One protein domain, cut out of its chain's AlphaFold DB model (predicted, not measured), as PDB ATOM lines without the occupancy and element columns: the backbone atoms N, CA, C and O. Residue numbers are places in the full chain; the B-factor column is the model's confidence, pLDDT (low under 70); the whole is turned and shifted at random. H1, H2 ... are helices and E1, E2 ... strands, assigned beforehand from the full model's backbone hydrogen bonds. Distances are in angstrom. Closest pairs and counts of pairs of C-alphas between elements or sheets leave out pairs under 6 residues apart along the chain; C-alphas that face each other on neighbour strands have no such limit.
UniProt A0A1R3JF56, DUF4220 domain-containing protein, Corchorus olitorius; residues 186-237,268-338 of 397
ATOM      1  N   PRO A 186       9.584  -1.776  18.140       75.62
ATOM      2  CA  PRO A 186       8.907  -2.805  18.921       75.62
ATOM      3  C   PRO A 186       8.943  -2.487  20.420       75.62
ATOM      4  O   PRO A 186       9.696  -1.643  20.890       75.62
ATOM      5  N   VAL A 187       8.130  -3.213  21.192       72.44
ATOM      6  CA  VAL A 187       8.288  -3.269  22.652       72.44
ATOM      7  C   VAL A 187       9.141  -4.494  22.965       72.44
ATOM      8  O   VAL A 187       8.669  -5.622  22.790       72.44
ATOM      9  N   CYS A 188      10.379  -4.262  23.392       71.31
ATOM     10  CA  CYS A 188      11.288  -5.306  23.857       71.31
ATOM     11  C   CYS A 188      10.964  -5.718  25.292       71.31
ATOM     12  O   CYS A 188      10.559  -4.893  26.109       71.31
ATOM     13  N   GLU A 189      11.158  -6.998  25.604       64.31
ATOM     14  CA  GLU A 189      10.958  -7.515  26.963       64.31
ATOM     15  C   GLU A 189      12.101  -7.101  27.912       64.31
ATOM     16  O   GLU A 189      11.850  -6.885  29.093       64.31
ATOM     17  N   ASN A 190      13.313  -6.871  27.378       61.62
ATOM     18  CA  ASN A 190      14.546  -6.733  28.171       61.62
ATOM     19  C   ASN A 190      15.301  -5.396  27.987       61.62
ATOM     20  O   ASN A 190      16.517  -5.363  28.128       61.62
ATOM     21  N   GLY A 191      14.625  -4.288  27.656       59.19
ATOM     22  CA  GLY A 191      15.293  -2.971  27.598       59.19
ATOM     23  C   GLY A 191      16.362  -2.835  26.501       59.19
ATOM     24  O   GLY A 191      17.376  -2.177  26.708       59.19
ATOM     25  N   CYS A 192      16.140  -3.472  25.347       65.56
ATOM     26  CA  CYS A 192      16.986  -3.338  24.158       65.56
ATOM     27  C   CYS A 192      17.120  -1.860  23.717       65.56
ATOM     28  O   CYS A 192      16.229  -1.047  23.980       65.56
ATOM     29  N   HIS A 193      18.190  -1.526  22.988       68.75
ATOM     30  CA  HIS A 193      18.285  -0.238  22.292       68.75
ATOM     31  C   HIS A 193      17.115  -0.051  21.313       68.75
ATOM     32  O   HIS A 193      16.631  -1.025  20.725       68.75
ATOM     33  N   GLU A 194      16.670   1.197  21.134       72.88
ATOM     34  CA  GLU A 194      15.646   1.536  20.144       72.88
ATOM     35  C   GLU A 194      16.115   1.118  18.750       72.88
ATOM     36  O   GLU A 194      17.136   1.587  18.256       72.88
ATOM     37  N   HIS A 195      15.363   0.219  18.128       79.00
ATOM     38  CA  HIS A 195      15.659  -0.289  16.798       79.00
ATOM     39  C   HIS A 195      14.352  -0.534  16.044       79.00
ATOM     40  O   HIS A 195      13.272  -0.629  16.639       79.00
ATOM     41  N   ASN A 196      14.422  -0.606  14.719       84.06
ATOM     42  CA  ASN A 196      13.238  -0.743  13.879       84.06
ATOM     43  C   ASN A 196      13.053  -2.180  13.401       84.06
ATOM     44  O   ASN A 196      13.954  -2.784  12.834       84.06
ATOM     45  N   VAL A 197      11.837  -2.704  13.540       84.88
ATOM     46  CA  VAL A 197      11.465  -4.029  13.038       84.88
ATOM     47  C   VAL A 197      10.464  -3.943  11.900       84.88
ATOM     48  O   VAL A 197       9.600  -3.059  11.856       84.88
ATOM     49  N   LEU A 198      10.552  -4.904  10.985       85.06
ATOM     50  CA  LEU A 198       9.651  -5.028   9.854       85.06
ATOM     51  C   LEU A 198       8.292  -5.581  10.310       85.06
ATOM     52  O   LEU A 198       8.163  -6.732  10.735       85.06
ATOM     53  N   ALA A 199       7.248  -4.768  10.165       81.44
ATOM     54  CA  ALA A 199       5.893  -5.028  10.650       81.44
ATOM     55  C   ALA A 199       4.821  -4.989   9.539       81.44
ATOM     56  O   ALA A 199       3.644  -4.748   9.814       81.44
ATOM     57  N   THR A 200       5.197  -5.230   8.280       79.81
ATOM     58  CA  THR A 200       4.289  -5.250   7.112       79.81
ATOM     59  C   THR A 200       3.173  -6.297   7.242       79.81
ATOM     60  O   THR A 200       3.506  -7.482   7.289       79.81
ATOM     61  N   PRO A 201       1.879  -5.920   7.253       78.88
ATOM     62  CA  PRO A 201       0.746  -6.841   7.398       78.88
ATOM     63  C   PRO A 201       0.723  -8.001   6.405       78.88
ATOM     64  O   PRO A 201       1.023  -7.776   5.244       78.88
ATOM     65  N   ILE A 202       0.265  -9.195   6.820       74.88
ATOM     66  CA  ILE A 202       0.218 -10.411   5.967       74.88
ATOM     67  C   ILE A 202      -0.381 -10.140   4.580       74.88
ATOM     68  O   ILE A 202       0.166 -10.597   3.590       74.88
ATOM     69  N   LEU A 203      -1.472  -9.372   4.500       69.75
ATOM     70  CA  LEU A 203      -2.157  -9.083   3.231       69.75
ATOM     71  C   LEU A 203      -1.344  -8.205   2.264       69.75
ATOM     72  O   LEU A 203      -1.604  -8.219   1.067       69.75
ATOM     73  N   PHE A 204      -0.394  -7.423   2.777       75.94
ATOM     74  CA  PHE A 204       0.425  -6.486   2.000       75.94
ATOM     75  C   PHE A 204       1.908  -6.871   1.981       75.94
ATOM     76  O   PHE A 204       2.720  -6.199   1.351       75.94
ATOM     77  N   ARG A 205       2.272  -7.931   2.703       78.94
ATOM     78  CA  ARG A 205       3.639  -8.387   2.907       78.94
ATOM     79  C   ARG A 205       4.026  -9.332   1.774       78.94
ATOM     80  O   ARG A 205       3.357 -10.335   1.566       78.94
ATOM     81  N   ARG A 206       5.126  -9.020   1.087       82.44
ATOM     82  CA  ARG A 206       5.714  -9.875   0.039       82.44
ATOM     83  C   ARG A 206       6.485 -11.053   0.630       82.44
ATOM     84  O   ARG A 206       6.338 -12.184   0.194       82.44
ATOM     85  N   TRP A 207       7.249 -10.788   1.687       80.94
ATOM     86  CA  TRP A 207       8.122 -11.770   2.329       80.94
ATOM     87  C   TRP A 207       7.796 -11.951   3.787       80.94
ATOM     88  O   TRP A 207       7.435 -10.991   4.447       80.94
ATOM     89  N   SER A 208       8.010 -13.152   4.328       73.44
ATOM     90  CA  SER A 208       7.654 -13.493   5.713       73.44
ATOM     91  C   SER A 208       8.120 -12.484   6.763       73.44
ATOM     92  O   SER A 208       7.508 -12.459   7.826       73.44
ATOM     93  N   GLY A 209       9.156 -11.677   6.463       76.44
ATOM     94  CA  GLY A 209       9.660 -10.521   7.210       76.44
ATOM     95  C   GLY A 209       9.930 -10.812   8.681       76.44
ATOM     96  O   GLY A 209       9.749  -9.975   9.568       76.44
ATOM     97  N   SER A 210      10.311 -12.060   8.903       78.19
ATOM     98  CA  SER A 210      10.808 -12.623  10.135       78.19
ATOM     99  C   SER A 210      11.872 -13.642   9.760       78.19
ATOM    100  O   SER A 210      11.670 -14.387   8.798       78.19
ATOM    101  N   LEU A 211      12.950 -13.711  10.521       78.88
ATOM    102  CA  LEU A 211      13.953 -14.752  10.383       78.88
ATOM    103  C   LEU A 211      13.605 -15.908  11.315       78.88
ATOM    104  O   LEU A 211      13.214 -15.701  12.463       78.88
ATOM    105  N   ALA A 212      13.694 -17.127  10.789       72.88
ATOM    106  CA  ALA A 212      13.627 -18.318  11.616       72.88
ATOM    107  C   ALA A 212      14.961 -18.447  12.353       72.88
ATOM    108  O   ALA A 212      15.999 -18.623  11.719       72.88
ATOM    109  N   SER A 213      14.914 -18.359  13.676       69.44
ATOM    110  CA  SER A 213      16.068 -18.570  14.537       69.44
ATOM    111  C   SER A 213      15.930 -19.937  15.191       69.44
ATOM    112  O   SER A 213      14.908 -20.249  15.807       69.44
ATOM    113  N   TYR A 214      16.963 -20.763  15.037       67.12
ATOM    114  CA  TYR A 214      17.086 -22.041  15.725       67.12
ATOM    115  C   TYR A 214      18.264 -21.962  16.686       67.12
ATOM    116  O   TYR A 214      19.401 -21.758  16.266       67.12
ATOM    117  N   ASN A 215      17.989 -22.105  17.981       68.12
ATOM    118  CA  ASN A 215      19.032 -22.109  18.995       68.12
ATOM    119  C   ASN A 215      19.349 -23.557  19.388       68.12
ATOM    120  O   ASN A 215      18.616 -24.176  20.161       68.12
ATOM    121  N   LEU A 216      20.462 -24.079  18.864       69.06
ATOM    122  CA  LEU A 216      20.938 -25.430  19.167       69.06
ATOM    123  C   LEU A 216      21.217 -25.617  20.667       69.06
ATOM    124  O   LEU A 216      20.979 -26.694  21.202       69.06
ATOM    125  N   ILE A 217      21.663 -24.571  21.367       69.94
ATOM    126  CA  ILE A 217      21.905 -24.624  22.815       69.94
ATOM    127  C   ILE A 217      20.571 -24.774  23.552       69.94
ATOM    128  O   ILE A 217      20.453 -25.633  24.423       69.94
ATOM    129  N   SER A 218      19.543 -24.006  23.173       67.69
ATOM    130  CA  SER A 218      18.196 -24.159  23.745       67.69
ATOM    131  C   SER A 218      17.605 -25.540  23.472       67.69
ATOM    132  O   SER A 218      16.991 -26.128  24.359       67.69
ATOM    133  N   TYR A 219      17.840 -26.084  22.277       69.81
ATOM    134  CA  TYR A 219      17.453 -27.448  21.933       69.81
ATOM    135  C   TYR A 219      18.132 -28.486  22.839       69.81
ATOM    136  O   TYR A 219      17.455 -29.267  23.507       69.81
ATOM    137  N   CYS A 220      19.464 -28.441  22.945       77.44
ATOM    138  CA  CYS A 220      20.245 -29.360  23.776       77.44
ATOM    139  C   CYS A 220      19.888 -29.257  25.266       77.44
ATOM    140  O   CYS A 220      19.818 -30.270  25.959       77.44
ATOM    141  N   LEU A 221      19.624 -28.044  25.758       78.75
ATOM    142  CA  LEU A 221      19.225 -27.788  27.145       78.75
ATOM    143  C   LEU A 221      17.729 -28.025  27.397       78.75
ATOM    144  O   LEU A 221      17.275 -27.864  28.529       78.75
ATOM    145  N   LYS A 222      16.954 -28.380  26.361       74.69
ATOM    146  CA  LYS A 222      15.485 -28.456  26.387       74.69
ATOM    147  C   LYS A 222      14.839 -27.208  27.007       74.69
ATOM    148  O   LYS A 222      13.796 -27.300  27.655       74.69
ATOM    149  N   SER A 223      15.460 -26.044  26.822       68.75
ATOM    150  CA  SER A 223      14.968 -24.773  27.342       68.75
ATOM    151  C   SER A 223      14.084 -24.086  26.308       68.75
ATOM    152  O   SER A 223      14.301 -24.190  25.099       68.75
ATOM    153  N   HIS A 224      13.045 -23.397  26.781       60.75
ATOM    154  CA  HIS A 224      12.146 -22.682  25.885       60.75
ATOM    155  C   HIS A 224      12.863 -21.430  25.359       60.75
ATOM    156  O   HIS A 224      13.301 -20.617  26.179       60.75
ATOM    157  N   PRO A 225      12.984 -21.232  24.033       62.03
ATOM    158  CA  PRO A 225      13.580 -20.011  23.507       62.03
ATOM    159  C   PRO A 225      12.749 -18.796  23.934       62.03
ATOM    160  O   PRO A 225      11.523 -18.785  23.767       62.03
ATOM    161  N   SER A 226      13.412 -17.786  24.494       64.00
ATOM    162  CA  SER A 226      12.816 -16.482  24.771       64.00
ATOM    163  C   SER A 226      12.781 -15.665  23.484       64.00
ATOM    164  O   SER A 226      13.752 -15.609  22.733       64.00
ATOM    165  N   ARG A 227      11.635 -15.036  23.206       66.38
ATOM    166  CA  ARG A 227      11.522 -14.103  22.082       66.38
ATOM    167  C   ARG A 227      12.076 -12.749  22.489       66.38
ATOM    168  O   ARG A 227      11.770 -12.272  23.578       66.38
ATOM    169  N   ILE A 228      12.814 -12.109  21.591       71.56
ATOM    170  CA  ILE A 228      13.321 -10.746  21.803       71.56
ATOM    171  C   ILE A 228      12.157  -9.754  21.651       71.56
ATOM    172  O   ILE A 228      11.983  -8.832  22.456       71.56
ATOM    173  N   HIS A 229      11.303  -9.993  20.649       73.44
ATOM    174  CA  HIS A 229      10.192  -9.112  20.301       73.44
ATOM    175  C   HIS A 229       8.826  -9.699  20.649       73.44
ATOM    176  O   HIS A 229       8.469 -10.821  20.272       73.44
ATOM    177  N   LYS A 230       7.972  -8.881  21.276       69.50
ATOM    178  CA  LYS A 230       6.566  -9.248  21.488       69.50
ATOM    179  C   LYS A 230       5.813  -9.284  20.162       69.50
ATOM    180  O   LYS A 230       5.718  -8.286  19.447       69.50
ATOM    181  N   PHE A 231       5.197 -10.429  19.867       64.44
ATOM    182  CA  PHE A 231       4.352 -10.599  18.687       64.44
ATOM    183  C   PHE A 231       3.120  -9.687  18.762       64.44
ATOM    184  O   PHE A 231       2.309  -9.777  19.688       64.44
ATOM    185  N   ILE A 232       2.945  -8.824  17.761       65.75
ATOM    186  CA  ILE A 232       1.802  -7.913  17.668       65.75
ATOM    187  C   ILE A 232       0.882  -8.337  16.525       65.75
ATOM    188  O   ILE A 232       1.313  -8.604  15.410       65.75
ATOM    189  N   ARG A 233      -0.428  -8.358  16.805       69.25
ATOM    190  CA  ARG A 233      -1.457  -8.708  15.817       69.25
ATOM    191  C   ARG A 233      -1.549  -7.662  14.702       69.25
ATOM    192  O   ARG A 233      -1.752  -6.479  14.971       69.25
ATOM    193  N   TRP A 234      -1.531  -8.129  13.459       69.25
ATOM    194  CA  TRP A 234      -1.570  -7.328  12.230       69.25
ATOM    195  C   TRP A 234      -2.691  -6.282  12.129       69.25
ATOM    196  O   TRP A 234      -2.396  -5.153  11.742       69.25
ATOM    197  N   PRO A 235      -3.945  -6.557  12.545       72.38
ATOM    198  CA  PRO A 235      -5.005  -5.545  12.491       72.38
ATOM    199  C   PRO A 235      -4.726  -4.323  13.389       72.38
ATOM    200  O   PRO A 235      -5.131  -3.201  13.083       72.38
ATOM    201  N   ARG A 236      -3.964  -4.511  14.478       72.75
ATOM    202  CA  ARG A 236      -3.503  -3.405  15.328       72.75
ATOM    203  C   ARG A 236      -2.484  -2.531  14.597       72.75
ATOM    204  O   ARG A 236      -2.521  -1.318  14.741       72.75
ATOM    205  N   VAL A 237      -1.599  -3.141  13.812       73.12
ATOM    206  CA  VAL A 237      -0.584  -2.423  13.028       73.12
ATOM    207  C   VAL A 237      -1.249  -1.587  11.931       73.12
ATOM    208  O   VAL A 237      -0.950  -0.406  11.788       73.12
ATOM    209  N   CYS A 268     -19.967 -25.191  28.132       72.06
ATOM    210  CA  CYS A 268     -21.210 -25.863  28.495       72.06
ATOM    211  C   CYS A 268     -21.377 -27.171  27.706       72.06
ATOM    212  O   CYS A 268     -21.640 -28.222  28.287       72.06
ATOM    213  N   LEU A 269     -21.116 -27.129  26.398       70.12
ATOM    214  CA  LEU A 269     -21.199 -28.285  25.506       70.12
ATOM    215  C   LEU A 269     -20.153 -29.359  25.857       70.12
ATOM    216  O   LEU A 269     -20.477 -30.542  25.884       70.12
ATOM    217  N   ILE A 270     -18.931 -28.959  26.221       72.19
ATOM    218  CA  ILE A 270     -17.876 -29.851  26.723       72.19
ATOM    219  C   ILE A 270     -18.293 -30.499  28.044       72.19
ATOM    220  O   ILE A 270     -18.090 -31.698  28.198       72.19
ATOM    221  N   ASN A 271     -18.911 -29.764  28.974       72.38
ATOM    222  CA  ASN A 271     -19.411 -30.348  30.222       72.38
ATOM    223  C   ASN A 271     -20.527 -31.373  29.970       72.38
ATOM    224  O   ASN A 271     -20.529 -32.437  30.587       72.38
ATOM    225  N   ILE A 272     -21.433 -31.097  29.028       73.38
ATOM    226  CA  ILE A 272     -22.470 -32.048  28.602       73.38
ATOM    227  C   ILE A 272     -21.831 -33.286  27.964       73.38
ATOM    228  O   ILE A 272     -22.169 -34.413  28.321       73.38
ATOM    229  N   LEU A 273     -20.859 -33.104  27.067       68.56
ATOM    230  CA  LEU A 273     -20.125 -34.211  26.451       68.56
ATOM    231  C   LEU A 273     -19.318 -35.015  27.475       68.56
ATOM    232  O   LEU A 273     -19.263 -36.233  27.355       68.56
ATOM    233  N   PHE A 274     -18.719 -34.378  28.486       69.62
ATOM    234  CA  PHE A 274     -18.009 -35.050  29.577       69.62
ATOM    235  C   PHE A 274     -18.972 -35.864  30.445       69.62
ATOM    236  O   PHE A 274     -18.673 -37.002  30.792       69.62
ATOM    237  N   PHE A 275     -20.163 -35.328  30.717       68.12
ATOM    238  CA  PHE A 275     -21.230 -36.036  31.421       68.12
ATOM    239  C   PHE A 275     -21.727 -37.261  30.636       68.12
ATOM    240  O   PHE A 275     -21.860 -38.350  31.199       68.12
ATOM    241  N   ILE A 276     -21.933 -37.118  29.322       71.12
ATOM    242  CA  ILE A 276     -22.309 -38.227  28.432       71.12
ATOM    243  C   ILE A 276     -21.171 -39.252  28.341       71.12
ATOM    244  O   ILE A 276     -21.426 -40.445  28.493       71.12
ATOM    245  N   LYS A 277     -19.917 -38.811  28.164       68.69
ATOM    246  CA  LYS A 277     -18.735 -39.687  28.172       68.69
ATOM    247  C   LYS A 277     -18.613 -40.453  29.482       68.69
ATOM    248  O   LYS A 277     -18.353 -41.644  29.432       68.69
ATOM    249  N   GLY A 278     -18.815 -39.806  30.628       71.38
ATOM    250  CA  GLY A 278     -18.754 -40.452  31.938       71.38
ATOM    251  C   GLY A 278     -19.796 -41.558  32.082       71.38
ATOM    252  O   GLY A 278     -19.460 -42.667  32.487       71.38
ATOM    253  N   LYS A 279     -21.042 -41.300  31.655       73.31
ATOM    254  CA  LYS A 279     -22.089 -42.333  31.617       73.31
ATOM    255  C   LYS A 279     -21.775 -43.456  30.631       73.31
ATOM    256  O   LYS A 279     -22.008 -44.616  30.954       73.31
ATOM    257  N   LEU A 280     -21.240 -43.132  29.454       67.19
ATOM    258  CA  LEU A 280     -20.880 -44.119  28.439       67.19
ATOM    259  C   LEU A 280     -19.703 -44.992  28.895       67.19
ATOM    260  O   LEU A 280     -19.762 -46.199  28.724       67.19
ATOM    261  N   ILE A 281     -18.672 -44.410  29.514       70.88
ATOM    262  CA  ILE A 281     -17.530 -45.139  30.082       70.88
ATOM    263  C   ILE A 281     -17.999 -46.042  31.220       70.88
ATOM    264  O   ILE A 281     -17.676 -47.218  31.203       70.88
ATOM    265  N   ALA A 282     -18.818 -45.543  32.151       72.12
ATOM    266  CA  ALA A 282     -19.361 -46.366  33.233       72.12
ATOM    267  C   ALA A 282     -20.235 -47.518  32.706       72.12
ATOM    268  O   ALA A 282     -20.196 -48.625  33.237       72.12
ATOM    269  N   PHE A 283     -21.004 -47.274  31.641       71.69
ATOM    270  CA  PHE A 283     -21.790 -48.306  30.970       71.69
ATOM    271  C   PHE A 283     -20.904 -49.332  30.252       71.69
ATOM    272  O   PHE A 283     -21.135 -50.531  30.385       71.69
ATOM    273  N   ILE A 284     -19.876 -48.882  29.528       67.75
ATOM    274  CA  ILE A 284     -18.899 -49.758  28.873       67.75
ATOM    275  C   ILE A 284     -18.150 -50.583  29.921       67.75
ATOM    276  O   ILE A 284     -18.089 -51.794  29.763       67.75
ATOM    277  N   ASP A 285     -17.664 -49.984  31.009       71.25
ATOM    278  CA  ASP A 285     -17.005 -50.696  32.110       71.25
ATOM    279  C   ASP A 285     -17.945 -51.720  32.744       71.25
ATOM    280  O   ASP A 285     -17.547 -52.861  32.955       71.25
ATOM    281  N   PHE A 286     -19.211 -51.371  32.985       74.38
ATOM    282  CA  PHE A 286     -20.210 -52.314  33.492       74.38
ATOM    283  C   PHE A 286     -20.416 -53.504  32.542       74.38
ATOM    284  O   PHE A 286     -20.422 -54.655  32.981       74.38
ATOM    285  N   VAL A 287     -20.549 -53.249  31.237       70.75
ATOM    286  CA  VAL A 287     -20.708 -54.294  30.214       70.75
ATOM    287  C   VAL A 287     -19.442 -55.148  30.100       70.75
ATOM    288  O   VAL A 287     -19.538 -56.373  30.102       70.75
ATOM    289  N   VAL A 288     -18.257 -54.534  30.066       68.88
ATOM    290  CA  VAL A 288     -16.959 -55.221  29.997       68.88
ATOM    291  C   VAL A 288     -16.739 -56.082  31.238       68.88
ATOM    292  O   VAL A 288     -16.371 -57.242  31.090       68.88
ATOM    293  N   GLN A 289     -17.024 -55.579  32.442       69.69
ATOM    294  CA  GLN A 289     -16.945 -56.350  33.691       69.69
ATOM    295  C   GLN A 289     -17.893 -57.553  33.667       69.69
ATOM    296  O   GLN A 289     -17.505 -58.667  34.019       69.69
ATOM    297  N   LYS A 290     -19.123 -57.359  33.176       71.88
ATOM    298  CA  LYS A 290     -20.118 -58.430  33.062       71.88
ATOM    299  C   LYS A 290     -19.718 -59.501  32.036       71.88
ATOM    300  O   LYS A 290     -19.948 -60.681  32.277       71.88
ATOM    301  N   ILE A 291     -19.095 -59.114  30.921       66.50
ATOM    302  CA  ILE A 291     -18.574 -60.041  29.899       66.50
ATOM    303  C   ILE A 291     -17.306 -60.758  30.398       66.50
ATOM    304  O   ILE A 291     -17.166 -61.962  30.193       66.50
ATOM    305  N   MET A 292     -16.414 -60.051  31.103       62.16
ATOM    306  CA  MET A 292     -15.190 -60.602  31.705       62.16
ATOM    307  C   MET A 292     -15.468 -61.705  32.729       62.16
ATOM    308  O   MET A 292     -14.694 -62.654  32.819       62.16
ATOM    309  N   LEU A 293     -16.571 -61.601  33.476       65.88
ATOM    310  CA  LEU A 293     -17.012 -62.628  34.428       65.88
ATOM    311  C   LEU A 293     -17.578 -63.882  33.745       65.88
ATOM    312  O   LEU A 293     -17.566 -64.954  34.342       65.88
ATOM    313  N   ASN A 294     -18.061 -63.759  32.507       65.69
ATOM    314  CA  ASN A 294     -18.763 -64.829  31.798       65.69
ATOM    315  C   ASN A 294     -17.853 -65.647  30.862       65.69
ATOM    316  O   ASN A 294     -18.246 -66.727  30.428       65.69
ATOM    317  N   ILE A 295     -16.659 -65.140  30.521       68.81
ATOM    318  CA  ILE A 295     -15.727 -65.783  29.580       68.81
ATOM    319  C   ILE A 295     -14.315 -65.854  30.194       68.81
ATOM    320  O   ILE A 295     -13.581 -64.858  30.174       68.81
ATOM    321  N   PRO A 296     -13.881 -67.019  30.712       68.56
ATOM    322  CA  PRO A 296     -12.517 -67.190  31.207       68.56
ATOM    323  C   PRO A 296     -11.500 -67.074  30.056       68.56
ATOM    324  O   PRO A 296     -11.642 -67.714  29.019       68.56
ATOM    325  N   GLY A 297     -10.470 -66.234  30.228       68.81
ATOM    326  CA  GLY A 297      -9.393 -66.007  29.243       68.81
ATOM    327  C   GLY A 297      -9.438 -64.661  28.500       68.81
ATOM    328  O   GLY A 297      -8.419 -64.227  27.964       68.81
ATOM    329  N   LEU A 298     -10.560 -63.931  28.537       68.25
ATOM    330  CA  LEU A 298     -10.716 -62.635  27.854       68.25
ATOM    331  C   LEU A 298      -9.765 -61.547  28.398       68.25
ATOM    332  O   LEU A 298      -9.256 -60.721  27.638       68.25
ATOM    333  N   ARG A 299      -9.462 -61.584  29.704       66.62
ATOM    334  CA  ARG A 299      -8.531 -60.654  30.370       66.62
ATOM    335  C   ARG A 299      -7.131 -60.687  29.748       66.62
ATOM    336  O   ARG A 299      -6.534 -59.638  29.531       66.62
ATOM    337  N   TYR A 300      -6.659 -61.883  29.393       71.81
ATOM    338  CA  TYR A 300      -5.359 -62.095  28.753       71.81
ATOM    339  C   TYR A 300      -5.306 -61.491  27.338       71.81
ATOM    340  O   TYR A 300      -4.305 -60.892  26.941       71.81
ATOM    341  N   ILE A 301      -6.405 -61.590  26.583       71.62
ATOM    342  CA  ILE A 301      -6.515 -61.032  25.227       71.62
ATOM    343  C   ILE A 301      -6.509 -59.496  25.268       71.62
ATOM    344  O   ILE A 301      -5.804 -58.869  24.478       71.62
ATOM    345  N   ILE A 302      -7.232 -58.877  26.210       67.38
ATOM    346  CA  ILE A 302      -7.252 -57.410  26.351       67.38
ATOM    347  C   ILE A 302      -5.880 -56.859  26.762       67.38
ATOM    348  O   ILE A 302      -5.451 -55.846  26.207       67.38
ATOM    349  N   GLU A 303      -5.155 -57.526  27.667       72.12
ATOM    350  CA  GLU A 303      -3.778 -57.132  28.002       72.12
ATOM    351  C   GLU A 303      -2.855 -57.177  26.779       72.12
ATOM    352  O   GLU A 303      -2.115 -56.223  26.528       72.12
ATOM    353  N   LYS A 304      -2.942 -58.233  25.960       75.69
ATOM    354  CA  LYS A 304      -2.160 -58.346  24.719       75.69
ATOM    355  C   LYS A 304      -2.497 -57.247  23.707       75.69
ATOM    356  O   LYS A 304      -1.580 -56.683  23.112       75.69
ATOM    357  N   ILE A 305      -3.777 -56.910  23.537       73.00
ATOM    358  CA  ILE A 305      -4.221 -55.829  22.640       73.00
ATOM    359  C   ILE A 305      -3.749 -54.459  23.150       73.00
ATOM    360  O   ILE A 305      -3.289 -53.641  22.357       73.00
ATOM    361  N   SER A 306      -3.802 -54.215  24.462       70.69
ATOM    362  CA  SER A 306      -3.318 -52.971  25.077       70.69
ATOM    363  C   SER A 306      -1.819 -52.761  24.837       70.69
ATOM    364  O   SER A 306      -1.400 -51.697  24.374       70.69
ATOM    365  N   VAL A 307      -1.007 -53.804  25.051       75.12
ATOM    366  CA  VAL A 307       0.438 -53.770  24.771       75.12
ATOM    367  C   VAL A 307       0.707 -53.531  23.281       75.12
ATOM    368  O   VAL A 307       1.561 -52.712  22.938       75.12
ATOM    369  N   ALA A 308      -0.054 -54.176  22.391       73.81
ATOM    370  CA  ALA A 308       0.054 -53.947  20.952       73.81
ATOM    371  C   ALA A 308      -0.290 -52.495  20.571       73.81
ATOM    372  O   ALA A 308       0.402 -51.899  19.753       73.81
ATOM    373  N   PHE A 309      -1.298 -51.887  21.201       69.56
ATOM    374  CA  PHE A 309      -1.679 -50.498  20.937       69.56
ATOM    375  C   PHE A 309      -0.612 -49.498  21.407       69.56
ATOM    376  O   PHE A 309      -0.333 -48.517  20.715       69.56
ATOM    377  N   VAL A 310       0.034 -49.755  22.551       72.12
ATOM    378  CA  VAL A 310       1.182 -48.959  23.021       72.12
ATOM    379  C   VAL A 310       2.352 -49.073  22.045       72.12
ATOM    380  O   VAL A 310       2.933 -48.048  21.694       72.12
ATOM    381  N   TYR A 311       2.643 -50.282  21.557       73.25
ATOM    382  CA  TYR A 311       3.695 -50.518  20.566       73.25
ATOM    383  C   TYR A 311       3.402 -49.825  19.228       73.25
ATOM    384  O   TYR A 311       4.275 -49.189  18.648       73.25
ATOM    385  N   VAL A 312       2.152 -49.871  18.757       74.50
ATOM    386  CA  VAL A 312       1.722 -49.156  17.547       74.50
ATOM    387  C   VAL A 312       1.822 -47.643  17.744       74.50
ATOM    388  O   VAL A 312       2.305 -46.949  16.858       74.50
ATOM    389  N   ARG A 313       1.447 -47.106  18.911       68.81
ATOM    390  CA  ARG A 313       1.584 -45.674  19.218       68.81
ATOM    391  C   ARG A 313       3.048 -45.228  19.217       68.81
ATOM    392  O   ARG A 313       3.357 -44.189  18.637       68.81
ATOM    393  N   THR A 314       3.943 -45.972  19.866       69.00
ATOM    394  CA  THR A 314       5.379 -45.648  19.881       69.00
ATOM    395  C   THR A 314       6.002 -45.805  18.496       69.00
ATOM    396  O   THR A 314       6.791 -44.954  18.097       69.00
ATOM    397  N   TYR A 315       5.578 -46.808  17.725       71.50
ATOM    398  CA  TYR A 315       5.985 -46.993  16.334       71.50
ATOM    399  C   TYR A 315       5.505 -45.849  15.428       71.50
ATOM    400  O   TYR A 315       6.295 -45.325  14.651       71.50
ATOM    401  N   ILE A 316       4.253 -45.390  15.552       65.31
ATOM    402  CA  ILE A 316       3.717 -44.241  14.795       65.31
ATOM    403  C   ILE A 316       4.463 -42.948  15.158       65.31
ATOM    404  O   ILE A 316       4.855 -42.200  14.264       65.31
ATOM    405  N   MET A 317       4.717 -42.698  16.450       59.34
ATOM    406  CA  MET A 317       5.490 -41.525  16.887       59.34
ATOM    407  C   MET A 317       6.939 -41.561  16.372       59.34
ATOM    408  O   MET A 317       7.480 -40.513  16.031       59.34
ATOM    409  N   GLY A 318       7.551 -42.747  16.281       64.06
ATOM    410  CA  GLY A 318       8.916 -42.921  15.774       64.06
ATOM    411  C   GLY A 318       9.051 -42.951  14.245       64.06
ATOM    412  O   GLY A 318      10.079 -42.530  13.730       64.06
ATOM    413  N   SER A 319       8.040 -43.423  13.507       60.88
ATOM    414  CA  SER A 319       8.126 -43.659  12.051       60.88
ATOM    415  C   SER A 319       7.699 -42.473  11.181       60.88
ATOM    416  O   SER A 319       8.124 -42.387  10.033       60.88
ATOM    417  N   MET A 320       6.884 -41.547  11.698       61.81
ATOM    418  CA  MET A 320       6.308 -40.455  10.896       61.81
ATOM    419  C   MET A 320       7.113 -39.141  10.914       61.81
ATOM    420  O   MET A 320       6.620 -38.133  10.414       61.81
ATOM    421  N   GLY A 321       8.306 -39.100  11.524       63.38
ATOM    422  CA  GLY A 321       9.083 -37.851  11.652       63.38
ATOM    423  C   GLY A 321       8.366 -36.763  12.471       63.38
ATOM    424  O   GLY A 321       8.694 -35.582  12.388       63.38
ATOM    425  N   ILE A 322       7.356 -37.146  13.264       65.94
ATOM    426  CA  ILE A 322       6.548 -36.224  14.076       65.94
ATOM    427  C   ILE A 322       7.418 -35.532  15.125       65.94
ATOM    428  O   ILE A 322       7.162 -34.377  15.439       65.94
ATOM    429  N   ASN A 323       8.459 -36.201  15.628       65.94
ATOM    430  CA  ASN A 323       9.417 -35.584  16.541       65.94
ATOM    431  C   ASN A 323      10.184 -34.442  15.867       65.94
ATOM    432  O   ASN A 323      10.287 -33.382  16.464       65.94
ATOM    433  N   ASP A 324      10.596 -34.585  14.606       68.38
ATOM    434  CA  ASP A 324      11.281 -33.509  13.873       68.38
ATOM    435  C   ASP A 324      10.339 -32.323  13.600       68.38
ATOM    436  O   ASP A 324      10.729 -31.158  13.708       68.38
ATOM    437  N   LEU A 325       9.066 -32.602  13.292       65.44
ATOM    438  CA  LEU A 325       8.026 -31.573  13.163       65.44
ATOM    439  C   LEU A 325       7.732 -30.881  14.502       65.44
ATOM    440  O   LEU A 325       7.553 -29.664  14.539       65.44
ATOM    441  N   LEU A 326       7.679 -31.636  15.601       66.00
ATOM    442  CA  LEU A 326       7.494 -31.099  16.948       66.00
ATOM    443  C   LEU A 326       8.697 -30.265  17.371       66.00
ATOM    444  O   LEU A 326       8.504 -29.181  17.910       66.00
ATOM    445  N   ASP A 327       9.908 -30.712  17.067       68.06
ATOM    446  CA  ASP A 327      11.135 -29.991  17.368       68.06
ATOM    447  C   ASP A 327      11.204 -28.683  16.570       68.06
ATOM    448  O   ASP A 327      11.524 -27.634  17.133       68.06
ATOM    449  N   GLN A 328      10.784 -28.682  15.300       64.44
ATOM    450  CA  GLN A 328      10.604 -27.436  14.551       64.44
ATOM    451  C   GLN A 328       9.574 -26.511  15.206       64.44
ATOM    452  O   GLN A 328       9.826 -25.319  15.346       64.44
ATOM    453  N   ILE A 329       8.420 -27.026  15.631       65.50
ATOM    454  CA  ILE A 329       7.365 -26.205  16.247       65.50
ATOM    455  C   ILE A 329       7.796 -25.650  17.614       65.50
ATOM    456  O   ILE A 329       7.433 -24.523  17.956       65.50
ATOM    457  N   LEU A 330       8.536 -26.433  18.401       64.44
ATOM    458  CA  LEU A 330       8.913 -26.103  19.775       64.44
ATOM    459  C   LEU A 330      10.165 -25.224  19.847       64.44
ATOM    460  O   LEU A 330      10.222 -24.324  20.686       64.44
ATOM    461  N   TYR A 331      11.146 -25.457  18.970       64.62
ATOM    462  CA  TYR A 331      12.471 -24.839  19.072       64.62
ATOM    463  C   TYR A 331      12.788 -23.833  17.961       64.62
ATOM    464  O   TYR A 331      13.687 -23.011  18.147       64.62
ATOM    465  N   VAL A 332      12.050 -23.823  16.842       67.00
ATOM    466  CA  VAL A 332      12.160 -22.742  15.850       67.00
ATOM    467  C   VAL A 332      11.206 -21.621  16.236       67.00
ATOM    468  O   VAL A 332       9.983 -21.755  16.184       67.00
ATOM    469  N   TYR A 333      11.766 -20.464  16.566       71.81
ATOM    470  CA  TYR A 333      10.992 -19.242  16.741       71.81
ATOM    471  C   TYR A 333      11.311 -18.253  15.618       71.81
ATOM    472  O   TYR A 333      12.346 -18.324  14.961       71.81
ATOM    473  N   ARG A 334      10.360 -17.361  15.340       73.88
ATOM    474  CA  ARG A 334      10.471 -16.362  14.275       73.88
ATOM    475  C   ARG A 334      10.650 -14.988  14.896       73.88
ATOM    476  O   ARG A 334       9.717 -14.496  15.532       73.88
ATOM    477  N   GLU A 335      11.809 -14.384  14.676       78.00
ATOM    478  CA  GLU A 335      12.089 -13.011  15.095       78.00
ATOM    479  C   GLU A 335      11.807 -12.038  13.951       78.00
ATOM    480  O   GLU A 335      12.167 -12.329  12.810       78.00
ATOM    481  N   PRO A 336      11.143 -10.897  14.204       80.44
ATOM    482  CA  PRO A 336      10.989  -9.844  13.212       80.44
ATOM    483  C   PRO A 336      12.336  -9.432  12.616       80.44
ATOM    484  O   PRO A 336      13.320  -9.273  13.330       80.44
ATOM    485  N   PHE A 337      12.365  -9.243  11.300       85.50
ATOM    486  CA  PHE A 337      13.566  -8.773  10.620       85.50
ATOM    487  C   PHE A 337      13.809  -7.295  10.947       85.50
ATOM    488  O   PHE A 337      12.873  -6.496  10.856       85.50
ATOM    489  N   THR A 338      15.025  -6.935  11.353       87.06
ATOM    490  CA  THR A 338      15.342  -5.582  11.832       87.06
ATOM    491  C   THR A 338      15.996  -4.735  10.751       87.06
ATOM    492  O   THR A 338      16.611  -5.258   9.818       87.06
TER     493      THR A 338
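AT A GLANCE: This is residues 186 to 237 and 268 to 338 of the 397 residues of the protein "DUF4220 domain-containing protein" of Corchorus olitorius (UniProt A0A1R3JF56). A long helical arm, H5 followed by H4, leads away from a small loop-rich head, and H3 makes an open V with H4 at the far end of the arm. The head holds a ribbon of two antiparallel strands, E1 and E2, the short helices H1 and H2, and long stretches without named elements. Residues 268 to 287, 289 to 297 and 299 to 326 stick out free. The printed part has 123 residues, with five named helices and two named strands in the order E1, H1, H2, H3, H4, H5, E2; the class is mostly helix. The whole is extended, with a radius of gyration of the C-alphas of 25.3 A and spans of 75 by 38 by 30 A.

HOW THE PARTS SIT: After residues 186 to 209, which hold no named element, E1, residues 210 to 214, is the antiparallel neighbour of E2, residues 332 to 336, with 147 degrees between their directions. N 211 and O 335, 2.8 A apart, and N 333 and O 213, 3.2 A apart, are within hydrogen-bond range. H1, residues 216 to 220, is close to but not clearly touching H5, residues 322 to 331; their closest C-alphas, of Tyr 219 and Tyr 331, are 6.3 A apart. H2, residues 234 to 237, touches no helix and is apart from both strands. H3, residues 268 to 294, and H4, residues 298 to 319, are close but not clearly touching, at a steep tilt of 46 degrees, opposite ways; their closest C-alphas, of Met 292 and Leu 298, are 6.2 A apart. H4 and H5 are close but not clearly touching, at a steep tilt of 57 degrees, the same way; their closest C-alphas, of Met 317 and Asn 323, are 7.1 A apart. H3 is apart from H5. In H1, H4 and H5 every O i to N i+4 pair is within hydrogen-bond range, in H3 22 of 23 are, and H2 is too short for such a pair.

IN THESE COORDINATES: E1 begins at C-alpha 210, (10.808, -12.623, 10.135), and is 12.6 A long from first to last C-alpha. H1 has five residues and H2 four. H3 runs 39.2 A from C-alpha 268, (-21.210, -25.863, 28.495), to C-alpha 294. H4 is 31.1 A long and H5 13.8 A. E2, 13.2 A long, ends at C-alpha 336, (10.989, -9.844, 13.212).

THE WHOLE: The two C-alphas farthest apart, of Glu 194 and Asn 294, are 75.7 A apart. Residues 238 to 267 are not printed, and C-alphas 237 and 268 are 34.8 A apart across this cut. Of the links that are printed whole, H1 to H2 is long, with 13 residues. The mean pLDDT of the printed part is 70.9; 61 residues are under 70, among them 213 to 219, 291 to 299 and 316 to 332.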